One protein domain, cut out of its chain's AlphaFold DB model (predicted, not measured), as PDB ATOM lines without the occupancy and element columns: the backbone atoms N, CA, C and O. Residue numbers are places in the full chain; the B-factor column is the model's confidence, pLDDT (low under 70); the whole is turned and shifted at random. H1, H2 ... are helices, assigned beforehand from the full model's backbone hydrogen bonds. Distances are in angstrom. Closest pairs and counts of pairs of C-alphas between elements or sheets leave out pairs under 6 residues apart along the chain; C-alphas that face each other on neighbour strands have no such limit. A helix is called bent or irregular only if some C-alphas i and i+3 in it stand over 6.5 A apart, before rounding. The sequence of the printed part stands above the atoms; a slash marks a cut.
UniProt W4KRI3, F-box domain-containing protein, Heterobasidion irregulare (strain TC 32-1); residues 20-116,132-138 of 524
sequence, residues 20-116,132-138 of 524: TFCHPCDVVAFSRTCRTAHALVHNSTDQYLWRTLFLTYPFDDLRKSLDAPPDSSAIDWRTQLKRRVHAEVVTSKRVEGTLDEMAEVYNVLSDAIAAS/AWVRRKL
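Overview. This is residues 20 to 116 and 132 to 138 of the 524 residues of the protein "F-box domain-containing protein" of Heterobasidion irregulare (strain TC 32-1) (UniProt W4KRI3). One long helix, H4, runs slantwise through the middle, with three short helices, H1, H2 and H3, on one side of it and H5 and H6 on the other. H5 crosses H4, H1 and H2 make a hairpin, and a long loop, residues 57 to 76, swings out between H3 and H4. The printed part has 104 residues with six named helices, H1 to H6 in chain order, and no named strand: all helix. It is compact, with a radius of gyration of the C-alphas of 14.5 A and spans of 36 by 35 by 23 A.

Arrangement. Begin at the hub, H4, residues 77 to 92. It touches H5, residues 99 to 114, which meets it with residues 101 to 108 alone, at a steep tilt of 56 degrees, opposite ways; look at Ala 87 and Val 105, whose C-alphas, 5.0 A apart, are the closest of the two helices. H3, residues 48 to 56, touches H4 at residues 77 to 81 alone, at a steep tilt of 46 degrees, the closest C-alphas being those of Trp 50 and Arg 78, 5.2 A apart. H1, residues 24 to 31, only just touches H4, with 3 pairs of C-alphas within 8 A, the closest those of Pro 24 and Val 85, 7.5 A. H2, residues 35 to 42, forms a helical hairpin with H1; C-alphas 31 and 38, their closest, are 4.2 A apart. H6, residues 132 to 138, only just touches H5, with 3 pairs within 8 A, the closest C-alphas being those of Leu 109 and Val 134, 5.8 A. H2 and H5 are apart. In H1 to H6 every O i to N i+4 pair is within hydrogen-bond range.

Along the chain. Find C-alpha 24 at (11.622, -25.455, 26.209), where H1 begins. H4 starts at C-alpha 77, (10.838, -21.467, 37.385), and is 22.5 A long, as is H5. H6 ends at C-alpha 138, (-9.214, -25.506, 26.929).

Size, cuts and confidence. The C-alphas of Pro 70 and Val 95 are the farthest apart, 41.3 A. Residues 117 to 131 are not printed; C-alphas 116 and 132 are 10.0 A apart across the cut. The link from H3 to H4 is long. Residues 94 to 97 are under 70 in pLDDT.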
ATOM      1  N   THR A  20      18.106 -19.760  25.425       94.12
ATOM      2  CA  THR A  20      16.857 -18.994  25.624       94.12
ATOM      3  C   THR A  20      16.080 -18.734  24.331       94.12
ATOM      4  O   THR A  20      14.890 -18.429  24.395       94.12
ATOM      5  N   PHE A  21      16.721 -18.890  23.168       93.50
ATOM      6  CA  PHE A  21      16.077 -18.791  21.854       93.50
ATOM      7  C   PHE A  21      15.422 -20.102  21.398       93.50
ATOM      8  O   PHE A  21      14.718 -20.120  20.390       93.50
ATOM      9  N   CYS A  22      15.658 -21.205  22.110       93.62
ATOM     10  CA  CYS A  22      15.103 -22.513  21.785       93.62
ATOM     11  C   CYS A  22      13.748 -22.738  22.465       93.62
ATOM     12  O   CYS A  22      13.453 -22.173  23.521       93.62
ATOM     13  N   HIS A  23      12.930 -23.633  21.902       92.25
ATOM     14  CA  HIS A  23      11.717 -24.075  22.580       92.25
ATOM     15  C   HIS A  23      12.085 -24.839  23.870       92.25
ATOM     16  O   HIS A  23      13.057 -25.602  23.863       92.25
ATOM     17  N   PRO A  24      11.315 -24.733  24.971       92.94
ATOM     18  CA  PRO A  24      11.622 -25.455  26.209       92.94
ATOM     19  C   PRO A  24      11.794 -26.973  26.026       92.94
ATOM     20  O   PRO A  24      12.631 -27.587  26.689       92.94
ATOM     21  N   CYS A  25      11.044 -27.588  25.102       91.19
ATOM     22  CA  CYS A  25      11.223 -29.003  24.748       91.19
ATOM     23  C   CYS A  25      12.596 -29.295  24.131       91.19
ATOM     24  O   CYS A  25      13.193 -30.317  24.467       91.19
ATOM     25  N   ASP A  26      13.114 -28.405  23.282       93.88
ATOM     26  CA  ASP A  26      14.418 -28.568  22.635       93.88
ATOM     27  C   ASP A  26      15.549 -28.414  23.652       93.88
ATOM     28  O   ASP A  26      16.511 -29.175  23.626       93.88
ATOM     29  N   VAL A  27      15.403 -27.497  24.615       94.06
ATOM     30  CA  VAL A  27      16.356 -27.335  25.726       94.06
ATOM     31  C   VAL A  27      16.420 -28.603  26.585       94.06
ATOM     32  O   VAL A  27      17.504 -29.044  26.973       94.06
ATOM     33  N   VAL A  28      15.271 -29.234  26.849       91.75
ATOM     34  CA  VAL A  28      15.208 -30.527  27.552       91.75
ATOM     35  C   VAL A  28      15.779 -31.661  26.697       91.75
ATOM     36  O   VAL A  28      16.444 -32.545  27.230       91.75
ATOM     37  N   ALA A  29      15.555 -31.671  25.382       93.88
ATOM     38  CA  ALA A  29      16.156 -32.664  24.493       93.88
ATOM     39  C   ALA A  29      17.686 -32.517  24.449       93.88
ATOM     40  O   ALA A  29      18.407 -33.505  24.591       93.88
ATOM     41  N   PHE A  30      18.181 -31.280  24.352       94.75
ATOM     42  CA  PHE A  30      19.598 -30.941  24.407       94.75
ATOM     43  C   PHE A  30      20.243 -31.415  25.713       94.75
ATOM     44  O   PHE A  30      21.301 -32.043  25.674       94.75
ATOM     45  N   SER A  31      19.592 -31.214  26.865       94.25
ATOM     46  CA  SER A  31      20.133 -31.645  28.163       94.25
ATOM     47  C   SER A  31      20.335 -33.163  28.279       94.25
ATOM     48  O   SER A  31      21.116 -33.617  29.114       94.25
ATOM     49  N   ARG A  32      19.690 -33.959  27.417       95.25
ATOM     50  CA  ARG A  32      19.812 -35.428  27.367       95.25
ATOM     51  C   ARG A  32      20.935 -35.927  26.455       95.25
ATOM     52  O   ARG A  32      21.190 -37.127  26.430       95.25
ATOM     53  N   THR A  33      21.603 -35.040  25.717       95.81
ATOM     54  CA  THR A  33      22.650 -35.415  24.750       95.81
ATOM     55  C   THR A  33      23.966 -35.814  25.420       95.81
ATOM     56  O   THR A  33      24.628 -36.745  24.968       95.81
ATOM     57  N   CYS A  34      24.353 -35.147  26.513       93.88
ATOM     58  CA  CYS A  34      25.554 -35.475  27.282       93.88
ATOM     59  C   CYS A  34      25.499 -34.926  28.720       93.88
ATOM     60  O   CYS A  34      24.678 -34.069  29.051       93.88
ATOM     61  N   ARG A  35      26.416 -35.382  29.590       93.62
ATOM     62  CA  ARG A  35      26.496 -34.929  30.996       93.62
ATOM     63  C   ARG A  35      26.773 -33.427  31.131       93.62
ATOM     64  O   ARG A  35      26.228 -32.798  32.032       93.62
ATOM     65  N   THR A  36      27.582 -32.854  30.240       92.50
ATOM     66  CA  THR A  36      27.900 -31.418  30.251       92.50
ATOM     67  C   THR A  36      26.671 -30.576  29.909       92.50
ATOM     68  O   THR A  36      26.372 -29.624  30.623       92.50
ATOM     69  N   ALA A  37      25.901 -30.967  28.888       92.81
ATOM     70  CA  ALA A  37      24.628 -30.331  28.544       92.81
ATOM     71  C   ALA A  37      23.602 -30.460  29.682       92.81
ATOM     72  O   ALA A  37      22.920 -29.492  30.017       92.81
ATOM     73  N   HIS A  38      23.536 -31.630  30.327       93.44
ATOM     74  CA  HIS A  38      22.692 -31.832  31.502       93.44
ATOM     75  C   HIS A  38      23.056 -30.862  32.634       93.44
ATOM     76  O   HIS A  38      22.177 -30.203  33.189       93.44
ATOM     77  N   ALA A  39      24.346 -30.753  32.971       92.44
ATOM     78  CA  ALA A  39      24.824 -29.855  34.018       92.44
ATOM     79  C   ALA A  39      24.558 -28.380  33.676       92.44
ATOM     80  O   ALA A  39      24.056 -27.647  34.524       92.44
ATOM     81  N   LEU A  40      24.802 -27.971  32.425       91.88
ATOM     82  CA  LEU A  40      24.540 -26.614  31.931       91.88
ATOM     83  C   LEU A  40      23.073 -26.193  32.117       91.88
ATOM     84  O   LEU A  40      22.796 -25.053  32.491       91.88
ATOM     85  N   VAL A  41      22.141 -27.114  31.857       92.69
ATOM     86  CA  VAL A  41      20.696 -26.850  31.889       92.69
ATOM     87  C   VAL A  41      20.094 -27.004  33.292       92.69
ATOM     88  O   VAL A  41      19.155 -26.285  33.638       92.69
ATOM     89  N   HIS A  42      20.576 -27.947  34.109       90.31
ATOM     90  CA  HIS A  42      19.912 -28.321  35.367       90.31
ATOM     91  C   HIS A  42      20.658 -27.947  36.647       90.31
ATOM     92  O   HIS A  42      20.008 -27.885  37.687       90.31
ATOM     93  N   ASN A  43      21.968 -27.695  36.594       87.88
ATOM     94  CA  ASN A  43      22.778 -27.488  37.799       87.88
ATOM     95  C   ASN A  43      23.102 -26.006  38.067       87.88
ATOM     96  O   ASN A  43      23.927 -25.726  38.934       87.88
ATOM     97  N   SER A  44      22.485 -25.055  37.350       82.38
ATOM     98  CA  SER A  44      22.627 -23.630  37.690       82.38
ATOM     99  C   SER A  44      21.841 -23.319  38.967       82.38
ATOM    100  O   SER A  44      20.693 -23.733  39.130       82.38
ATOM    101  N   THR A  45      22.484 -22.605  39.887       78.88
ATOM    102  CA  THR A  45      21.926 -22.254  41.202       78.88
ATOM    103  C   THR A  45      20.891 -21.134  41.125       78.88
ATOM    104  O   THR A  45      19.998 -21.065  41.962       78.88
ATOM    105  N   ASP A  46      20.980 -20.275  40.112       82.44
ATOM    106  CA  ASP A  46      20.161 -19.072  39.934       82.44
ATOM    107  C   ASP A  46      18.917 -19.275  39.047       82.44
ATOM    108  O   ASP A  46      18.119 -18.351  38.875       82.44
ATOM    109  N   GLN A  47      18.758 -20.467  38.459       90.00
ATOM    110  CA  GLN A  47      17.705 -20.805  37.496       90.00
ATOM    111  C   GLN A  47      17.560 -19.789  36.341       90.00
ATOM    112  O   GLN A  47      16.475 -19.668  35.764       90.00
ATOM    113  N   TYR A  48      18.632 -19.070  35.972       91.38
ATOM    114  CA  TYR A  48      18.582 -17.995  34.972       91.38
ATOM    115  C   TYR A  48      17.966 -18.457  33.647       91.38
ATOM    116  O   TYR A  48      17.063 -17.799  33.119       91.38
ATOM    117  N   LEU A  49      18.410 -19.613  33.144       94.19
ATOM    118  CA  LEU A  49      17.912 -20.204  31.904       94.19
ATOM    119  C   LEU A  49      16.402 -20.475  31.975       94.19
ATOM    120  O   LEU A  49      15.658 -20.035  31.104       94.19
ATOM    121  N   TRP A  50      15.935 -21.151  33.029       94.81
ATOM    122  CA  TRP A  50      14.522 -21.509  33.204       94.81
ATOM    123  C   TRP A  50      13.627 -20.287  33.370       94.81
ATOM    124  O   TRP A  50      12.565 -20.223  32.755       94.81
ATOM    125  N   ARG A  51      14.072 -19.298  34.151       94.19
ATOM    126  CA  ARG A  51      13.370 -18.021  34.304       94.19
ATOM    127  C   ARG A  51      13.256 -17.294  32.972       94.19
ATOM    128  O   ARG A  51      12.178 -16.825  32.628       94.19
ATOM    129  N   THR A  52      14.350 -17.203  32.220       94.44
ATOM    130  CA  THR A  52      14.352 -16.491  30.937       94.44
ATOM    131  C   THR A  52      13.475 -17.209  29.917       94.44
ATOM    132  O   THR A  52      12.642 -16.566  29.292       94.44
ATOM    133  N   LEU A  53      13.558 -18.540  29.829       95.31
ATOM    134  CA  LEU A  53      12.650 -19.338  29.002       95.31
ATOM    135  C   LEU A  53      11.187 -19.122  29.389       95.31
ATOM    136  O   LEU A  53      10.358 -18.934  28.508       95.31
ATOM    137  N   PHE A  54      10.863 -19.107  30.685       95.19
ATOM    138  CA  PHE A  54       9.496 -18.880  31.150       95.19
ATOM    139  C   PHE A  54       8.971 -17.496  30.756       95.19
ATOM    140  O   PHE A  54       7.816 -17.392  30.368       95.19
ATOM    141  N   LEU A  55       9.797 -16.449  30.864       93.25
ATOM    142  CA  LEU A  55       9.413 -15.070  30.535       93.25
ATOM    143  C   LEU A  55       9.357 -14.803  29.022       93.25
ATOM    144  O   LEU A  55       8.603 -13.934  28.589       93.25
ATOM    145  N   THR A  56      10.160 -15.519  28.229       91.19
ATOM    146  CA  THR A  56      10.114 -15.467  26.758       91.19
ATOM    147  C   THR A  56       8.940 -16.280  26.213       91.19
ATOM    148  O   THR A  56       8.339 -15.905  25.206       91.19
ATOM    149  N   TYR A  57       8.577 -17.378  26.880       88.06
ATOM    150  CA  TYR A  57       7.327 -18.080  26.612       88.06
ATOM    151  C   TYR A  57       6.153 -17.207  27.088       88.06
ATOM    152  O   TYR A  57       6.281 -16.544  28.113       88.06
ATOM    153  N   PRO A  58       5.014 -17.139  26.373       87.69
ATOM    154  CA  PRO A  58       3.948 -16.177  26.662       87.69
ATOM    155  C   PRO A  58       3.155 -16.541  27.931       87.69
ATOM    156  O   PRO A  58       1.989 -16.934  27.868       87.69
ATOM    157  N   PHE A  59       3.787 -16.380  29.091       94.44
ATOM    158  CA  PHE A  59       3.224 -16.497  30.429       94.44
ATOM    159  C   PHE A  59       3.392 -15.181  31.188       94.44
ATOM    160  O   PHE A  59       4.261 -14.363  30.890       94.44
ATOM    161  N   ASP A  60       2.535 -14.966  32.181       94.31
ATOM    162  CA  ASP A  60       2.678 -13.815  33.066       94.31
ATOM    163  C   ASP A  60       3.893 -13.994  33.977       94.31
ATOM    164  O   ASP A  60       4.143 -15.082  34.491       94.31
ATOM    165  N   ASP A  61       4.613 -12.905  34.236       93.62
ATOM    166  CA  ASP A  61       5.730 -12.898  35.179       93.62
ATOM    167  C   ASP A  61       5.250 -13.278  36.591       93.62
ATOM    168  O   ASP A  61       4.551 -12.500  37.243       93.62
ATOM    169  N   LEU A  62       5.653 -14.457  37.077       93.19
ATOM    170  CA  LEU A  62       5.228 -14.997  38.374       93.19
ATOM    171  C   LEU A  62       5.592 -14.091  39.555       93.19
ATOM    172  O   LEU A  62       4.902 -14.113  40.571       93.19
ATOM    173  N   ARG A  63       6.612 -13.236  39.414       92.19
ATOM    174  CA  ARG A  63       6.994 -12.243  40.436       92.19
ATOM    175  C   ARG A  63       5.951 -11.145  40.610       92.19
ATOM    176  O   ARG A  63       5.963 -10.441  41.608       92.19
ATOM    177  N   LYS A  64       5.087 -10.968  39.610       90.50
ATOM    178  CA  LYS A  64       3.986 -10.005  39.625       90.50
ATOM    179  C   LYS A  64       2.673 -10.649  40.047       90.50
ATOM    180  O   LYS A  64       1.674  -9.942  40.111       90.50
ATOM    181  N   SER A  65       2.641 -11.962  40.284       90.81
ATOM    182  CA  SER A  65       1.448 -12.600  40.840       90.81
ATOM    183  C   SER A  65       1.162 -12.062  42.244       90.81
ATOM    184  O   SER A  65       2.061 -11.601  42.946       90.81
ATOM    185  N   LEU A  66      -0.107 -12.092  42.646       87.00
ATOM    186  CA  LEU A  66      -0.542 -11.501  43.912       87.00
ATOM    187  C   LEU A  66       0.107 -12.171  45.134       87.00
ATOM    188  O   LEU A  66       0.427 -11.504  46.113       87.00
ATOM    189  N   ASP A  67       0.297 -13.486  45.059       83.44
ATOM    190  CA  ASP A  67       0.917 -14.306  46.103       83.44
ATOM    191  C   ASP A  67       2.365 -14.677  45.764       83.44
ATOM    192  O   ASP A  67       2.876 -15.702  46.218       83.44
ATOM    193  N   ALA A  68       3.041 -13.849  44.961       85.94
ATOM    194  CA  ALA A  68       4.460 -14.021  44.708       85.94
ATOM    195  C   ALA A  68       5.239 -14.022  46.039       85.94
ATOM    196  O   ALA A  68       4.965 -13.189  46.911       85.94
ATOM    197  N   PRO A  69       6.220 -14.927  46.211       84.19
ATOM    198  CA  PRO A  69       7.066 -14.902  47.393       84.19
ATOM    199  C   PRO A  69       7.831 -13.569  47.457       84.19
ATOM    200  O   PRO A  69       8.231 -13.044  46.413       84.19
ATOM    201  N   PRO A  70       8.068 -13.025  48.666       81.38
ATOM    202  CA  PRO A  70       8.787 -11.760  48.830       81.38
ATOM    203  C   PRO A  70      10.209 -11.843  48.266       81.38
ATOM    204  O   PRO A  70      10.708 -10.879  47.689       81.38
ATOM    205  N   ASP A  71      10.836 -13.016  48.378       85.25
ATOM    206  CA  ASP A  71      12.068 -13.321  47.668       85.25
ATOM    207  C   ASP A  71      11.763 -14.001  46.327       85.25
ATOM    208  O   ASP A  71      11.338 -15.156  46.260       85.25
ATOM    209  N   SER A  72      12.046 -13.288  45.237       82.50
ATOM    210  CA  SER A  72      11.899 -13.805  43.874       82.50
ATOM    211  C   SER A  72      12.780 -15.024  43.566       82.50
ATOM    212  O   SER A  72      12.497 -15.740  42.601       82.50
ATOM    213  N   SER A  73      13.829 -15.269  44.360       81.94
ATOM    214  CA  SER A  73      14.697 -16.443  44.232       81.94
ATOM    215  C   SER A  73      13.989 -17.744  44.637       81.94
ATOM    216  O   SER A  73      14.337 -18.812  44.137       81.94
ATOM    217  N   ALA A  74      12.934 -17.652  45.458       87.12
ATOM    218  CA  ALA A  74      12.142 -18.795  45.908       87.12
ATOM    219  C   ALA A  74      11.208 -19.365  44.821       87.12
ATOM    220  O   ALA A  74      10.618 -20.430  45.007       87.12
ATOM    221  N   ILE A  75      11.046 -18.674  43.687       91.06
ATOM    222  CA  ILE A  75      10.201 -19.145  42.584       91.06
ATOM    223  C   ILE A  75      10.909 -20.284  41.842       91.06
ATOM    224  O   ILE A  75      11.953 -20.089  41.218       91.06
ATOM    225  N   ASP A  76      10.293 -21.466  41.832       92.12
ATOM    226  CA  ASP A  76      10.754 -22.613  41.044       92.12
ATOM    227  C   ASP A  76      10.319 -22.495  39.573       92.12
ATOM    228  O   ASP A  76       9.336 -23.092  39.118       92.12
ATOM    229  N   TRP A  77      11.068 -21.693  38.813       93.75
ATOM    230  CA  TRP A  77      10.838 -21.467  37.385       93.75
ATOM    231  C   TRP A  77      10.897 -22.760  36.575       93.75
ATOM    232  O   TRP A  77      10.110 -22.942  35.642       93.75
ATOM    233  N   ARG A  78      11.811 -23.672  36.930       92.25
ATOM    234  CA  ARG A  78      11.976 -24.951  36.236       92.25
ATOM    235  C   ARG A  78      10.715 -25.795  36.345       92.25
ATOM    236  O   ARG A  78      10.215 -26.270  35.323       92.25
ATOM    237  N   THR A  79      10.205 -26.003  37.554       92.69
ATOM    238  CA  THR A  79       9.012 -26.829  37.769       92.69
ATOM    239  C   THR A  79       7.786 -26.187  37.132       92.69
ATOM    240  O   THR A  79       7.047 -26.871  36.424       92.69
ATOM    241  N   GLN A  80       7.610 -24.872  37.287       94.06
ATOM    242  CA  GLN A  80       6.482 -24.148  36.693       94.06
ATOM    243  C   GLN A  80       6.478 -24.226  35.160       94.06
ATOM    244  O   GLN A  80       5.441 -24.527  34.565       94.06
ATOM    245  N   LEU A  81       7.632 -24.034  34.507       95.06
ATOM    246  CA  LEU A  81       7.726 -24.155  33.050       95.06
ATOM    247  C   LEU A  81       7.470 -25.593  32.590       95.06
ATOM    248  O   LEU A  81       6.683 -25.816  31.672       95.06
ATOM    249  N   LYS A  82       8.103 -26.577  33.241       92.56
ATOM    250  CA  LYS A  82       7.950 -27.993  32.883       92.56
ATOM    251  C   LYS A  82       6.499 -28.452  32.982       92.56
ATOM    252  O   LYS A  82       6.033 -29.112  32.059       92.56
ATOM    253  N   ARG A  83       5.793 -28.103  34.064       94.12
ATOM    254  CA  ARG A  83       4.378 -28.461  34.259       94.12
ATOM    255  C   ARG A  83       3.495 -27.880  33.151       94.12
ATOM    256  O   ARG A  83       2.702 -28.605  32.561       94.12
ATOM    257  N   ARG A  84       3.691 -26.604  32.798       94.50
ATOM    258  CA  ARG A  84       2.922 -25.931  31.734       94.50
ATOM    259  C   ARG A  84       3.186 -26.515  30.352       94.50
ATOM    260  O   ARG A  84       2.240 -26.845  29.650       94.50
ATOM    261  N   VAL A  85       4.450 -26.713  29.988       92.12
ATOM    262  CA  VAL A  85       4.821 -27.320  28.699       92.12
ATOM    263  C   VAL A  85       4.340 -28.772  28.620       92.12
ATOM    264  O   VAL A  85       3.864 -29.210  27.577       92.12
ATOM    265  N   HIS A  86       4.395 -29.523  29.723       90.19
ATOM    266  CA  HIS A  86       3.831 -30.870  29.770       90.19
ATOM    267  C   HIS A  86       2.316 -30.860  29.530       90.19
ATOM    268  O   HIS A  86       1.837 -31.619  28.689       90.19
ATOM    269  N   ALA A  87       1.580 -29.952  30.180       90.19
ATOM    270  CA  ALA A  87       0.150 -29.777  29.937       90.19
ATOM    271  C   ALA A  87      -0.149 -29.409  28.469       90.19
ATOM    272  O   ALA A  87      -1.109 -29.913  27.886       90.19
ATOM    273  N   GLU A  88       0.692 -28.595  27.820       89.62
ATOM    274  CA  GLU A  88       0.561 -28.317  26.383       89.62
ATOM    275  C   GLU A  88       0.745 -29.559  25.517       89.62
ATOM    276  O   GLU A  88      -0.016 -29.757  24.571       89.62
ATOM    277  N   VAL A  89       1.734 -30.396  25.829       87.69
ATOM    278  CA  VAL A  89       1.973 -31.642  25.095       87.69
ATOM    279  C   VAL A  89       0.787 -32.587  25.255       87.69
ATOM    280  O   VAL A  89       0.312 -33.109  24.252       87.69
ATOM    281  N   VAL A  90       0.278 -32.779  26.478       86.12
ATOM    282  CA  VAL A  90      -0.877 -33.654  26.748       86.12
ATOM    283  C   VAL A  90      -2.116 -33.169  25.994       86.12
ATOM    284  O   VAL A  90      -2.707 -33.942  25.249       86.12
ATOM    285  N   THR A  91      -2.446 -31.878  26.088       84.12
ATOM    286  CA  THR A  91      -3.618 -31.290  25.406       84.12
ATOM    287  C   THR A  91      -3.504 -31.252  23.880       84.12
ATOM    288  O   THR A  91      -4.513 -31.115  23.196       84.12
ATOM    289  N   SER A  92      -2.293 -31.372  23.325       82.75
ATOM    290  CA  SER A  92      -2.069 -31.393  21.871       82.75
ATOM    291  C   SER A  92      -2.075 -32.809  21.278       82.75
ATOM    292  O   SER A  92      -2.109 -32.958  20.053       82.75
ATOM    293  N   LYS A  93      -2.022 -33.863  22.108       78.44
ATOM    294  CA  LYS A  93      -2.141 -35.250  21.635       78.44
ATOM    295  C   LYS A  93      -3.570 -35.494  21.138       78.44
ATOM    296  O   LYS A  93      -4.538 -35.113  21.778       78.44
ATOM    297  N   ARG A  94      -3.701 -36.187  20.001       59.34
ATOM    298  CA  ARG A  94      -5.007 -36.648  19.477       59.34
ATOM    299  C   ARG A  94      -5.558 -37.881  20.205       59.34
ATOM    300  O   ARG A  94      -6.693 -38.265  19.956       59.34
ATOM    301  N   VAL A  95      -4.735 -38.527  21.028       60.62
ATOM    302  CA  VAL A  95      -5.084 -39.725  21.802       60.62
ATOM    303  C   VAL A  95      -5.405 -39.291  23.226       60.62
ATOM    304  O   VAL A  95      -4.707 -38.426  23.757       60.62
ATOM    305  N   GLU A  96      -6.443 -39.883  23.817       64.06
ATOM    306  CA  GLU A  96      -6.857 -39.609  25.195       64.06
ATOM    307  C   GLU A  96      -5.680 -39.827  26.159       64.06
ATOM    308  O   GLU A  96      -5.034 -40.879  26.153       64.06
ATOM    309  N   GLY A  97      -5.370 -38.791  26.945       66.69
ATOM    310  CA  GLY A  97      -4.479 -38.918  28.095       66.69
ATOM    311  C   GLY A  97      -5.151 -39.734  29.197       66.69
ATOM    312  O   GLY A  97      -6.374 -39.893  29.207       66.69
ATOM    313  N   THR A  98      -4.366 -40.251  30.136       77.38
ATOM    314  CA  THR A  98      -4.938 -40.926  31.308       77.38
ATOM    315  C   THR A  98      -5.713 -39.931  32.185       77.38
ATOM    316  O   THR A  98      -5.497 -38.719  32.109       77.38
ATOM    317  N   LEU A  99      -6.607 -40.430  33.047       75.69
ATOM    318  CA  LEU A  99      -7.338 -39.582  34.002       75.69
ATOM    319  C   LEU A  99      -6.384 -38.765  34.886       75.69
ATOM    320  O   LEU A  99      -6.591 -37.568  35.073       75.69
ATOM    321  N   ASP A 100      -5.289 -39.379  35.338       79.81
ATOM    322  CA  ASP A 100      -4.264 -38.711  36.146       79.81
ATOM    323  C   ASP A 100      -3.527 -37.611  35.365       79.81
ATOM    324  O   ASP A 100      -3.282 -36.525  35.896       79.81
ATOM    325  N   GLU A 101      -3.201 -37.853  34.089       82.50
ATOM    326  CA  GLU A 101      -2.588 -36.838  33.221       82.50
ATOM    327  C   GLU A 101      -3.528 -35.639  33.034       82.50
ATOM    328  O   GLU A 101      -3.092 -34.487  33.103       82.50
ATOM    329  N   MET A 102      -4.824 -35.891  32.834       79.81
ATOM    330  CA  MET A 102      -5.826 -34.837  32.677       79.81
ATOM    331  C   MET A 102      -6.091 -34.081  33.980       79.81
ATOM    332  O   MET A 102      -6.212 -32.855  33.958       79.81
ATOM    333  N   ALA A 103      -6.117 -34.770  35.121       79.94
ATOM    334  CA  ALA A 103      -6.221 -34.135  36.429       79.94
ATOM    335  C   ALA A 103      -5.057 -33.159  36.666       79.94
ATOM    336  O   ALA A 103      -5.280 -32.022  37.091       79.94
ATOM    337  N   GLU A 104      -3.828 -33.553  36.314       86.00
ATOM    338  CA  GLU A 104      -2.668 -32.665  36.421       86.00
ATOM    339  C   GLU A 104      -2.727 -31.499  35.428       86.00
ATOM    340  O   GLU A 104      -2.405 -30.368  35.791       86.00
ATOM    341  N   VAL A 105      -3.207 -31.713  34.200       86.88
ATOM    342  CA  VAL A 105      -3.475 -30.608  33.263       86.88
ATOM    343  C   VAL A 105      -4.426 -29.595  33.906       86.88
ATOM    344  O   VAL A 105      -4.135 -28.399  33.908       86.88
ATOM    345  N   TYR A 106      -5.527 -30.044  34.510       85.44
ATOM    346  CA  TYR A 106      -6.496 -29.152  35.149       85.44
ATOM    347  C   TYR A 106      -5.949 -28.431  36.388       85.44
ATOM    348  O   TYR A 106      -6.271 -27.253  36.585       85.44
ATOM    349  N   ASN A 107      -5.079 -29.079  37.172       87.50
ATOM    350  CA  ASN A 107      -4.302 -28.417  38.225       87.50
ATOM    351  C   ASN A 107      -3.478 -27.267  37.647       87.50
ATOM    352  O   ASN A 107      -3.589 -26.131  38.098       87.50
ATOM    353  N   VAL A 108      -2.687 -27.541  36.608       92.38
ATOM    354  CA  VAL A 108      -1.787 -26.556  35.997       92.38
ATOM    355  C   VAL A 108      -2.559 -25.379  35.396       92.38
ATOM    356  O   VAL A 108      -2.132 -24.231  35.523       92.38
ATOM    357  N   LEU A 109      -3.708 -25.637  34.765       90.81
ATOM    358  CA  LEU A 109      -4.580 -24.579  34.248       90.81
ATOM    359  C   LEU A 109      -5.169 -23.728  35.385       90.81
ATOM    360  O   LEU A 109      -5.173 -22.501  35.283       90.81
ATOM    361  N   SER A 110      -5.608 -24.352  36.480       89.62
ATOM    362  CA  SER A 110      -6.115 -23.643  37.666       89.62
ATOM    363  C   SER A 110      -5.033 -22.791  38.333       89.62
ATOM    364  O   SER A 110      -5.276 -21.623  38.640       89.62
ATOM    365  N   ASP A 111      -3.823 -23.335  38.485       91.81
ATOM    366  CA  ASP A 111      -2.653 -22.624  39.006       91.81
ATOM    367  C   ASP A 111      -2.302 -21.423  38.118       91.81
ATOM    368  O   ASP A 111      -1.978 -20.344  38.614       91.81
ATOM    369  N   ALA A 112      -2.403 -21.565  36.792       93.62
ATOM    370  CA  ALA A 112      -2.162 -20.469  35.860       93.62
ATOM    371  C   ALA A 112      -3.213 -19.351  35.978       93.62
ATOM    372  O   ALA A 112      -2.841 -18.175  35.909       93.62
ATOM    373  N   ILE A 113      -4.490 -19.693  36.199       92.50
ATOM    374  CA  ILE A 113      -5.547 -18.712  36.495       92.50
ATOM    375  C   ILE A 113      -5.215 -17.962  37.791       92.50
ATOM    376  O   ILE A 113      -5.184 -16.731  37.785       92.50
ATOM    377  N   ALA A 114      -4.895 -18.680  38.872       91.06
ATOM    378  CA  ALA A 114      -4.551 -18.077  40.160       91.06
ATOM    379  C   ALA A 114      -3.302 -17.177  40.068       91.06
ATOM    380  O   ALA A 114      -3.308 -16.052  40.562       91.06
ATOM    381  N   ALA A 115      -2.265 -17.617  39.350       93.31
ATOM    382  CA  ALA A 115      -1.012 -16.885  39.161       93.31
ATOM    383  C   ALA A 115      -1.078 -15.772  38.095       93.31
ATOM    384  O   ALA A 115      -0.043 -15.216  37.722       93.31
ATOM    385  N   SER A 116      -2.259 -15.469  37.548       94.75
ATOM    386  CA  SER A 116      -2.418 -14.410  36.546       94.75
ATOM    387  C   SER A 116      -2.085 -13.041  37.133       94.75
ATOM    388  O   SER A 116      -2.467 -12.726  38.263       94.75
ATOM    389  N   ALA A 132      -4.935 -16.039  28.459       92.31
ATOM    390  CA  ALA A 132      -4.944 -16.279  27.022       92.31
ATOM    391  C   ALA A 132      -4.439 -17.693  26.687       92.31
ATOM    392  O   ALA A 132      -4.995 -18.359  25.812       92.31
ATOM    393  N   TRP A 133      -3.401 -18.162  27.385       92.69
ATOM    394  CA  TRP A 133      -2.892 -19.523  27.254       92.69
ATOM    395  C   TRP A 133      -3.897 -20.575  27.731       92.69
ATOM    396  O   TRP A 133      -4.201 -21.490  26.968       92.69
ATOM    397  N   VAL A 134      -4.467 -20.413  28.932       90.62
ATOM    398  CA  VAL A 134      -5.477 -21.328  29.489       90.62
ATOM    399  C   VAL A 134      -6.652 -21.471  28.529       90.62
ATOM    400  O   VAL A 134      -7.032 -22.589  28.194       90.62
ATOM    401  N   ARG A 135      -7.172 -20.352  28.006       86.75
ATOM    402  CA  ARG A 135      -8.260 -20.359  27.022       86.75
ATOM    403  C   ARG A 135      -7.920 -21.207  25.794       86.75
ATOM    404  O   ARG A 135      -8.684 -22.101  25.458       86.75
ATOM    405  N   ARG A 136      -6.749 -20.988  25.180       87.38
ATOM    406  CA  ARG A 136      -6.313 -21.768  24.005       87.38
ATOM    407  C   ARG A 136      -6.193 -23.261  24.302       87.38
ATOM    408  O   ARG A 136      -6.466 -24.070  23.427       87.38
ATOM    409  N   LYS A 137      -5.728 -23.634  25.498       86.25
ATOM    410  CA  LYS A 137      -5.576 -25.048  25.869       86.25
ATOM    411  C   LYS A 137      -6.914 -25.722  26.121       86.25
ATOM    412  O   LYS A 137      -7.088 -26.864  25.721       86.25
ATOM    413  N   LEU A 138      -7.861 -25.005  26.712       77.62
ATOM    414  CA  LEU A 138      -9.214 -25.506  26.929       77.62
ATOM    415  C   LEU A 138      -9.973 -25.748  25.628       77.62
ATOM    416  O   LEU A 138     -10.703 -26.727  25.557       77.62
TER     417      LEU A 138